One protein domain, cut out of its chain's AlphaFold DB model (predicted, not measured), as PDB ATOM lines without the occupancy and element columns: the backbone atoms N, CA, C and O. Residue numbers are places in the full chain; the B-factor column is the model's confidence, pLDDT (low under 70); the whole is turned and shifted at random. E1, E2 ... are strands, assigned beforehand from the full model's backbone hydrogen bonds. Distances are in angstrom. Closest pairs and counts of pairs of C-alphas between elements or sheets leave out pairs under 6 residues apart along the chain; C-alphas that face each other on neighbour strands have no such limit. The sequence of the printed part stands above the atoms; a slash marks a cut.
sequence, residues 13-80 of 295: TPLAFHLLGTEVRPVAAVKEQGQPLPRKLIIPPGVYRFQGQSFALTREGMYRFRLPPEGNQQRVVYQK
ATOM      1  N   THR A  13     -10.312  31.511 -36.120       90.69
ATOM      2  CA  THR A  13     -10.843  32.694 -35.434       90.69
ATOM      3  C   THR A  13     -12.349  32.559 -35.228       90.69
ATOM      4  O   THR A  13     -13.022  31.960 -36.075       90.69
ATOM      5  N   PRO A  14     -12.910  33.118 -34.141       94.50
ATOM      6  CA  PRO A  14     -14.352  33.193 -33.970       94.50
ATOM      7  C   PRO A  14     -15.005  33.897 -35.163       94.50
ATOM      8  O   PRO A  14     -14.561  34.963 -35.582       94.50
ATOM      9  N   LEU A  15     -16.066  33.306 -35.708       96.62
ATOM     10  CA  LEU A  15     -16.867  33.892 -36.780       96.62
ATOM     11  C   LEU A  15     -18.308  34.065 -36.317       96.62
ATOM     12  O   LEU A  15     -18.848  33.184 -35.642       96.62
ATOM     13  N   ALA A  16     -18.935  35.158 -36.746       98.06
ATOM     14  CA  ALA A  16     -20.343  35.438 -36.522       98.06
ATOM     15  C   ALA A  16     -21.053  35.765 -37.843       98.06
ATOM     16  O   ALA A  16     -20.487  36.413 -38.723       98.06
ATOM     17  N   PHE A  17     -22.300  35.322 -37.972       98.50
ATOM     18  CA  PHE A  17     -23.154  35.569 -39.132       98.50
ATOM     19  C   PHE A  17     -24.545  35.980 -38.672       98.50
ATOM     20  O   PHE A  17     -25.066  35.391 -37.728       98.50
ATOM     21  N   HIS A  18     -25.146  36.940 -39.364       98.69
ATOM     22  CA  HIS A  18     -26.555  37.304 -39.275       98.69
ATOM     23  C   HIS A  18     -27.306  36.627 -40.425       98.69
ATOM     24  O   HIS A  18     -26.875  36.705 -41.574       98.69
ATOM     25  N   LEU A  19     -28.386  35.922 -40.105       98.50
ATOM     26  CA  LEU A  19     -29.214  35.164 -41.030       98.50
ATOM     27  C   LEU A  19     -30.645  35.694 -40.940       98.50
ATOM     28  O   LEU A  19     -31.243  35.689 -39.858       98.50
ATOM     29  N   LEU A  20     -31.172  36.150 -42.073       98.25
ATOM     30  CA  LEU A  20     -32.514  36.712 -42.176       98.25
ATOM     31  C   LEU A  20     -33.048  36.532 -43.597       98.25
ATOM     32  O   LEU A  20     -32.394  36.919 -44.563       98.25
ATOM     33  N   GLY A  21     -34.235  35.944 -43.721       97.19
ATOM     34  CA  GLY A  21     -34.786  35.533 -45.005       97.19
ATOM     35  C   GLY A  21     -33.774  34.670 -45.752       97.19
ATOM     36  O   GLY A  21     -33.158  33.761 -45.186       97.19
ATOM     37  N   THR A  22     -33.531  35.019 -47.010       96.69
ATOM     38  CA  THR A  22     -32.542  34.347 -47.852       96.69
ATOM     39  C   THR A  22     -31.129  34.918 -47.746       96.69
ATOM     40  O   THR A  22     -30.261  34.562 -48.537       96.69
ATOM     41  N   GLU A  23     -30.865  35.808 -46.793       97.75
ATOM     42  CA  GLU A  23     -29.565  36.452 -46.649       97.75
ATOM     43  C   GLU A  23     -28.730  35.837 -45.525       97.75
ATOM     44  O   GLU A  23     -29.223  35.533 -44.435       97.75
ATOM     45  N   VAL A  24     -27.423  35.727 -45.777       97.94
ATOM     46  CA  VAL A  24     -26.408  35.392 -44.775       97.94
ATOM     47  C   VAL A  24     -25.317  36.451 -44.847       97.94
ATOM     48  O   VAL A  24     -24.618  36.565 -45.851       97.94
ATOM     49  N   ARG A  25     -25.168  37.239 -43.783       98.12
ATOM     50  CA  ARG A  25     -24.215  38.353 -43.722       98.12
ATOM     51  C   ARG A  25     -23.179  38.099 -42.626       98.12
ATOM     52  O   ARG A  25     -23.574  37.815 -41.496       98.12
ATOM     53  N   PRO A  26     -21.867  38.188 -42.904       98.06
ATOM     54  CA  PRO A  26     -20.863  38.129 -41.849       98.06
ATOM     55  C   PRO A  26     -21.027  39.322 -40.898       98.06
ATOM     56  O   PRO A  26     -21.376  40.426 -41.318       98.06
ATOM     57  N   VAL A  27     -20.759  39.101 -39.615       98.25
ATOM     58  CA  VAL A  27     -20.787  40.134 -38.576       98.25
ATOM     59  C   VAL A  27     -19.364  40.336 -38.087       98.25
ATOM     60  O   VAL A  27     -18.756  39.421 -37.530       98.25
ATOM     61  N   ALA A  28     -18.823  41.528 -38.324       97.38
ATOM     62  CA  ALA A  28     -17.480  41.874 -37.887       97.38
ATOM     63  C   ALA A  28     -17.412  41.998 -36.360       97.38
ATOM     64  O   ALA A  28     -18.370  42.429 -35.709       97.38
ATOM     65  N   ALA A  29     -16.260  41.639 -35.795       97.50
ATOM     66  CA  ALA A  29     -15.982  41.908 -34.397       97.50
ATOM     67  C   ALA A  29     -15.903  43.424 -34.153       97.50
ATOM     68  O   ALA A  29     -15.407  44.179 -34.991       97.50
ATOM     69  N   VAL A  30     -16.375  43.862 -32.989       97.88
ATOM     70  CA  VAL A  30     -16.346  45.263 -32.561       97.88
ATOM     71  C   VAL A  30     -15.362  45.459 -31.413       97.88
ATOM     72  O   VAL A  30     -15.081  44.533 -30.653       97.88
ATOM     73  N   LYS A  31     -14.835  46.683 -31.285       96.50
ATOM     74  CA  LYS A  31     -13.923  47.055 -30.189       96.50
ATOM     75  C   LYS A  31     -14.643  47.217 -28.849       96.50
ATOM     76  O   LYS A  31     -14.016  47.069 -27.807       96.50
ATOM     77  N   GLU A  32     -15.935  47.535 -28.882       95.44
ATOM     78  CA  GLU A  32     -16.758  47.674 -27.684       95.44
ATOM     79  C   GLU A  32     -16.796  46.360 -26.892       95.44
ATOM     80  O   GLU A  32     -16.909  45.264 -27.451       95.44
ATOM     81  N   GLN A  33     -16.690  46.456 -25.569       95.06
ATOM     82  CA  GLN A  33     -16.736  45.288 -24.703       95.06
ATOM     83  C   GLN A  33     -18.184  44.827 -24.511       95.06
ATOM     84  O   GLN A  33     -18.971  45.473 -23.828       95.06
ATOM     85  N   GLY A  34     -18.524  43.679 -25.097       95.75
ATOM     86  CA  GLY A  34     -19.856  43.098 -24.980       95.75
ATOM     87  C   GLY A  34     -20.096  42.341 -23.676       95.75
ATOM     88  O   GLY A  34     -19.170  41.907 -22.984       95.75
ATOM     89  N   GLN A  35     -21.370  42.094 -23.395       97.38
ATOM     90  CA  GLN A  35     -21.818  41.186 -22.336       97.38
ATOM     91  C   GLN A  35     -21.625  39.720 -22.767       97.38
ATOM     92  O   GLN A  35     -21.652  39.423 -23.963       97.38
ATOM     93  N   PRO A  36     -21.460  38.748 -21.852       96.94
ATOM     94  CA  PRO A  36     -21.488  37.334 -22.222       96.94
ATOM     95  C   PRO A  36     -22.794  36.964 -22.941       96.94
ATOM     96  O   PRO A  36     -23.866  37.430 -22.554       96.94
ATOM     97  N   LEU A  37     -22.725  36.097 -23.959       96.19
ATOM     98  CA  LEU A  37     -23.928  35.566 -24.609       96.19
ATOM     99  C   LEU A  37     -24.855  34.902 -23.566       96.19
ATOM    100  O   LEU A  37     -24.456  33.908 -22.946       96.19
ATOM    101  N   PRO A  38     -26.101  35.382 -23.382       96.06
ATOM    102  CA  PRO A  38     -27.016  34.822 -22.393       96.06
ATOM    103  C   PRO A  38     -27.371  33.365 -22.697       96.06
ATOM    104  O   PRO A  38     -27.437  32.960 -23.861       96.06
ATOM    105  N   ARG A  39     -27.699  32.580 -21.663       95.88
ATOM    106  CA  ARG A  39     -28.268  31.219 -21.794       95.88
ATOM    107  C   ARG A  39     -29.769  31.253 -22.136       95.88
ATOM    108  O   ARG A  39     -30.581  30.591 -21.494       95.88
ATOM    109  N   LYS A  40     -30.141  32.078 -23.114       96.38
ATOM    110  CA  LYS A  40     -31.503  32.252 -23.637       96.38
ATOM    111  C   LYS A  40     -31.443  32.210 -25.156       96.38
ATOM    112  O   LYS A  40     -30.492  32.730 -25.719       96.38
ATOM    113  N   LEU A  41     -32.434  31.603 -25.806       98.00
ATOM    114  CA  LEU A  41     -32.475  31.530 -27.269       98.00
ATOM    115  C   LEU A  41     -32.776  32.892 -27.901       98.00
ATOM    116  O   LEU A  41     -32.093  33.291 -28.839       98.00
ATOM    117  N   ILE A  42     -33.771  33.587 -27.352       98.19
ATOM    118  CA  ILE A  42     -34.211  34.910 -27.788       98.19
ATOM    119  C   ILE A  42     -33.603  35.951 -26.851       98.19
ATOM    120  O   ILE A  42     -33.663  35.796 -25.626       98.19
ATOM    121  N   ILE A  43     -32.980  36.975 -27.425       98.19
ATOM    122  CA  ILE A  43     -32.264  38.031 -26.705       98.19
ATOM    123  C   ILE A  43     -32.617  39.406 -27.291       98.19
ATOM    124  O   ILE A  43     -32.982  39.485 -28.466       98.19
ATOM    125  N   PRO A  44     -32.511  40.488 -26.499       97.69
ATOM    126  CA  PRO A  44     -32.618  41.833 -27.046       97.69
ATOM    127  C   PRO A  44     -31.399  42.162 -27.928       97.69
ATOM    128  O   PRO A  44     -30.381  41.465 -27.869       97.69
ATOM    129  N   PRO A  45     -31.474  43.234 -28.731       98.38
ATOM    130  CA  PRO A  45     -30.301  43.781 -29.396       98.38
ATOM    131  C   PRO A  45     -29.216  44.193 -28.395       98.38
ATOM    132  O   PRO A  45     -29.515  44.641 -27.288       98.38
ATOM    133  N   GLY A  46     -27.948  44.082 -28.792       98.31
ATOM    134  CA  GLY A  46     -26.827  44.499 -27.950       98.31
ATOM    135  C   GLY A  46     -25.471  44.007 -28.442       98.31
ATOM    136  O   GLY A  46     -25.364  43.354 -29.482       98.31
ATOM    137  N   VAL A  47     -24.419  44.313 -27.682       98.56
ATOM    138  CA  VAL A  47     -23.061  43.828 -27.955       98.56
ATOM    139  C   VAL A  47     -22.770  42.614 -27.082       98.56
ATOM    140  O   VAL A  47     -22.839  42.684 -25.853       98.56
ATOM    141  N   TYR A  48     -22.429  41.493 -27.719       98.50
ATOM    142  CA  TYR A  48     -22.251  40.209 -27.046       98.50
ATOM    143  C   TYR A  48     -20.904  39.566 -27.343       98.50
ATOM    144  O   TYR A  48     -20.387  39.649 -28.456       98.50
ATOM    145  N   ARG A  49     -20.350  38.877 -26.342       97.69
ATOM    146  CA  ARG A  49     -19.066  38.182 -26.420       97.69
ATOM    147  C   ARG A  49     -19.230  36.709 -26.774       97.69
ATOM    148  O   ARG A  49     -19.964  35.977 -26.106       97.69
ATOM    149  N   PHE A  50     -18.456  36.264 -27.759       96.94
ATOM    150  CA  PHE A  50     -18.256  34.865 -28.124       96.94
ATOM    151  C   PHE A  50     -16.759  34.602 -28.313       96.94
ATOM    152  O   PHE A  50     -16.112  35.262 -29.121       96.94
ATOM    153  N   GLN A  51     -16.211  33.648 -27.553       94.88
ATOM    154  CA  GLN A  51     -14.804  33.226 -27.641       94.88
ATOM    155  C   GLN A  51     -13.805  34.399 -27.639       94.88
ATOM    156  O   GLN A  51     -12.955  34.539 -28.512       94.88
ATOM    157  N   GLY A  52     -13.952  35.295 -26.659       93.50
ATOM    158  CA  GLY A  52     -13.057  36.440 -26.467       93.50
ATOM    159  C   GLY A  52     -13.339  37.656 -27.355       93.50
ATOM    160  O   GLY A  52     -12.898  38.743 -26.996       93.50
ATOM    161  N   GLN A  53     -14.120  37.522 -28.431       96.75
ATOM    162  CA  GLN A  53     -14.480  38.631 -29.324       96.75
ATOM    163  C   GLN A  53     -15.895  39.145 -29.059       96.75
ATOM    164  O   GLN A  53     -16.783  38.371 -28.700       96.75
ATOM    165  N   SER A  54     -16.103  40.448 -29.247       98.19
ATOM    166  CA  SER A  54     -17.413  41.098 -29.156       98.19
ATOM    167  C   SER A  54     -18.026  41.276 -30.539       98.19
ATOM    168  O   SER A  54     -17.327  41.642 -31.479       98.19
ATOM    169  N   PHE A  55     -19.339  41.101 -30.651       98.44
ATOM    170  CA  PHE A  55     -20.107  41.305 -31.877       98.44
ATOM    171  C   PHE A  55     -21.322  42.180 -31.577       98.44
ATOM    172  O   PHE A  55     -21.973  41.992 -30.549       98.44
ATOM    173  N   ALA A  56     -21.640  43.117 -32.469       98.44
ATOM    174  CA  ALA A  56     -22.845  43.934 -32.370       98.44
ATOM    175  C   ALA A  56     -24.030  43.209 -33.028       98.44
ATOM    176  O   ALA A  56     -24.078  43.030 -34.246       98.44
ATOM    177  N   LEU A  57     -24.987  42.775 -32.211       98.38
ATOM    178  CA  LEU A  57     -26.201  42.084 -32.628       98.38
ATOM    179  C   LEU A  57     -27.362  43.087 -32.603       98.38
ATOM    180  O   LEU A  57     -28.159  43.107 -31.671       98.38
ATOM    181  N   THR A  58     -27.408  43.987 -33.582       97.50
ATOM    182  CA  THR A  58     -28.334  45.137 -33.584       97.50
ATOM    183  C   THR A  58     -29.587  44.942 -34.435       97.50
ATOM    184  O   THR A  58     -30.521  45.734 -34.332       97.50
ATOM    185  N   ARG A  59     -29.628  43.909 -35.284       98.25
ATOM    186  CA  ARG A  59     -30.710  43.670 -36.248       98.25
ATOM    187  C   ARG A  59     -31.527  42.456 -35.831       98.25
ATOM    188  O   ARG A  59     -30.964  41.499 -35.317       98.25
ATOM    189  N   GLU A  60     -32.833  42.471 -36.076       98.62
ATOM    190  CA  GLU A  60     -33.663  41.284 -35.853       98.62
ATOM    191  C   GLU A  60     -33.258  40.136 -36.784       98.62
ATOM    192  O   GLU A  60     -32.750  40.356 -37.887       98.62
ATOM    193  N   GLY A  61     -33.432  38.904 -36.314       98.44
ATOM    194  CA  GLY A  61     -33.057  37.687 -37.030       98.44
ATOM    195  C   GLY A  61     -32.104  36.801 -36.233       98.44
ATOM    196  O   GLY A  61     -31.867  36.988 -35.036       98.44
ATOM    197  N   MET A  62     -31.564  35.786 -36.899       98.50
ATOM    198  CA  MET A  62     -30.720  34.786 -36.258       98.50
ATOM    199  C   MET A  62     -29.246  35.166 -36.351       98.50
ATOM    200  O   MET A  62     -28.745  35.502 -37.416       98.50
ATOM    201  N   TYR A  63     -28.516  35.029 -35.252       98.69
ATOM    202  CA  TYR A  63     -27.065  35.130 -35.216       98.69
ATOM    203  C   TYR A  63     -26.452  33.763 -34.947       98.69
ATOM    204  O   TYR A  63     -26.836  33.095 -33.986       98.69
ATOM    205  N   ARG A  64     -25.487  33.350 -35.773       98.25
ATOM    206  CA  ARG A  64     -24.704  32.120 -35.597       98.25
ATOM    207  C   ARG A  64     -23.245  32.434 -35.357       98.25
ATOM    208  O   ARG A  64     -22.627  33.142 -36.141       98.25
ATOM    209  N   PHE A  65     -22.703  31.812 -34.328       98.00
ATOM    210  CA  PHE A  65     -21.318  31.894 -33.910       98.00
ATOM    211  C   PHE A  65     -20.654  30.539 -34.092       98.00
ATOM    212  O   PHE A  65     -21.242  29.514 -33.735       98.00
ATOM    213  N   ARG A  66     -19.431  30.516 -34.614       95.94
ATOM    214  CA  ARG A  66     -18.642  29.287 -34.738       95.94
ATOM    215  C   ARG A  66     -17.159  29.553 -34.544       95.94
ATOM    216  O   ARG A  66     -16.636  30.549 -35.034       95.94
ATOM    217  N   LEU A  67     -16.500  28.623 -33.873       95.12
ATOM    218  CA  LEU A  67     -15.054  28.502 -33.798       95.12
ATOM    219  C   LEU A  67     -14.725  27.007 -33.849       95.12
ATOM    220  O   LEU A  67     -14.863  26.329 -32.836       95.12
ATOM    221  N   PRO A  68     -14.386  26.448 -35.020       90.31
ATOM    222  CA  PRO A  68     -14.013  25.042 -35.110       90.31
ATOM    223  C   PRO A  68     -12.662  24.767 -34.426       90.31
ATOM    224  O   PRO A  68     -11.759  25.594 -34.532       90.31
ATOM    225  N   PRO A  69     -12.466  23.605 -33.782       89.38
ATOM    226  CA  PRO A  69     -13.484  22.649 -33.338       89.38
ATOM    227  C   PRO A  69     -14.117  23.023 -31.979       89.38
ATOM    228  O   PRO A  69     -14.925  22.265 -31.460       89.38
ATOM    229  N   GLU A  70     -13.744  24.160 -31.387       91.00
ATOM    230  CA  GLU A  70     -14.089  24.546 -30.011       91.00
ATOM    231  C   GLU A  70     -15.591  24.633 -29.722       91.00
ATOM    232  O   GLU A  70     -16.040  24.261 -28.638       91.00
ATOM    233  N   GLY A  71     -16.385  25.136 -30.666       91.75
ATOM    234  CA  GLY A  71     -17.834  25.103 -30.535       91.75
ATOM    235  C   GLY A  71     -18.579  26.126 -31.371       91.75
ATOM    236  O   GLY A  71     -18.018  26.977 -32.066       91.75
ATOM    237  N   ASN A  72     -19.899  26.042 -31.282       96.25
ATOM    238  CA  ASN A  72     -20.812  26.912 -31.995       96.25
ATOM    239  C   ASN A  72     -22.027  27.259 -31.125       96.25
ATOM    240  O   ASN A  72     -22.424  26.514 -30.228       96.25
ATOM    241  N   GLN A  73     -22.597  28.431 -31.375       97.25
ATOM    242  CA  GLN A  73     -23.762  28.948 -30.665       97.25
ATOM    243  C   GLN A  73     -24.663  29.706 -31.632       97.25
ATOM    244  O   GLN A  73     -24.210  30.182 -32.668       97.25
ATOM    245  N   GLN A  74     -25.938  29.850 -31.294       98.12
ATOM    246  CA  GLN A  74     -26.858  30.681 -32.056       98.12
ATOM    247  C   GLN A  74     -27.904  31.353 -31.167       98.12
ATOM    248  O   GLN A  74     -28.288  30.807 -30.130       98.12
ATOM    249  N   ARG A  75     -28.322  32.559 -31.545       98.38
ATOM    250  CA  ARG A  75     -29.311  33.382 -30.836       98.38
ATOM    251  C   ARG A  75     -30.250  34.037 -31.830       98.38
ATOM    252  O   ARG A  75     -29.858  34.282 -32.964       98.38
ATOM    253  N   VAL A  76     -31.459  34.341 -31.391       98.69
ATOM    254  CA  VAL A  76     -32.410  35.151 -32.144       98.69
ATOM    255  C   VAL A  76     -32.471  36.516 -31.482       98.69
ATOM    256  O   VAL A  76     -32.832  36.610 -30.309       98.69
ATOM    257  N   VAL A  77     -32.097  37.562 -32.213       98.69
ATOM    258  CA  VAL A  77     -32.423  38.928 -31.806       98.69
ATOM    259  C   VAL A  77     -33.842  39.201 -32.260       98.69
ATOM    260  O   VAL A  77     -34.150  39.067 -33.443       98.69
ATOM    261  N   TYR A  78     -34.697  39.565 -31.314       98.25
ATOM    262  CA  TYR A  78     -36.102  39.845 -31.570       98.25
ATOM    263  C   TYR A  78     -36.549  41.057 -30.759       98.25
ATOM    264  O   TYR A  78     -36.187  41.207 -29.592       98.25
ATOM    265  N   GLN A  79     -37.345  41.901 -31.398       96.94
ATOM    266  CA  GLN A  79     -38.013  43.056 -30.820       96.94
ATOM    267  C   GLN A  79     -39.510  42.996 -31.131       96.94
ATOM    268  O   GLN A  79     -40.319  43.057 -30.208       96.94
ATOM    269  N   LYS A  80     -39.880  42.871 -32.411       96.75
ATOM    270  CA  LYS A  80     -41.280  42.870 -32.862       96.75
ATOM    271  C   LYS A  80     -41.516  42.248 -34.238       96.75
ATOM    272  O   LYS A  80     -42.661  41.934 -34.547       96.75
TER     273      LYS A  80
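Overview. This is residues 13 to 80 of the 295 residues of the protein "TGc domain-containing protein" of Armatimonadetes bacterium CG07_land_8_20_14_0_80_59_28 (UniProt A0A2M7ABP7). A small sandwich: a strongly twisted sheet of four strands, E2 E1 E5 E6, faces the smaller sheet E3 E4, a hairpin, with the strands of the one at 16 degrees to those of the other. A long link, residues 28 to 45, joins E2 to E3 and is tied by short pairings to E4, E3 and E6. The printed part has 68 residues with no named helix and six named strands, E1 to E6 in order along the chain; both sheets are antiparallel and the class is all strand. It is compact, with a radius of gyration of the C-alphas of 11.0 A, and rounded, spanning 31 by 24 by 22 A.

Arrangement. E1, residues 15 to 20, and E2, residues 23 to 27, form a hairpin, with N 25 and O 18 2.8 A apart, within hydrogen-bond range. E3, residues 46 to 50, and E4, residues 53 to 57, form another, with N 48 and O 55 at 2.9 A. The closest C-alphas of E2 and E4, those of Val 27 and Phe 55, are 6.8 A apart. E5, residues 61 to 67, is antiparallel to E1 at 159 degrees, with N 19 and O 62 at 2.7 A. E6, residues 71 to 77, forms a hairpin with E5, with N 63 and O 75 at 2.8 A. E2 and E6 are the edge strands and are apart.

Along the chain. E1 begins at C-alpha 15, (-16.867, 33.892, -36.780), and is 16.8 A long. E2, E3 and E4 measure 12.5, 12.9 and 12.7 A. E5 measures 20.5 A and E6 20.1 A, ending at C-alpha 77, (-32.423, 38.928, -31.806).

Size, cuts and confidence. The C-alphas farthest apart, those of Pro 69 and Lys 80, are 34.4 A apart. The printed part has no cut, and no printed residue is under 70 in pLDDT.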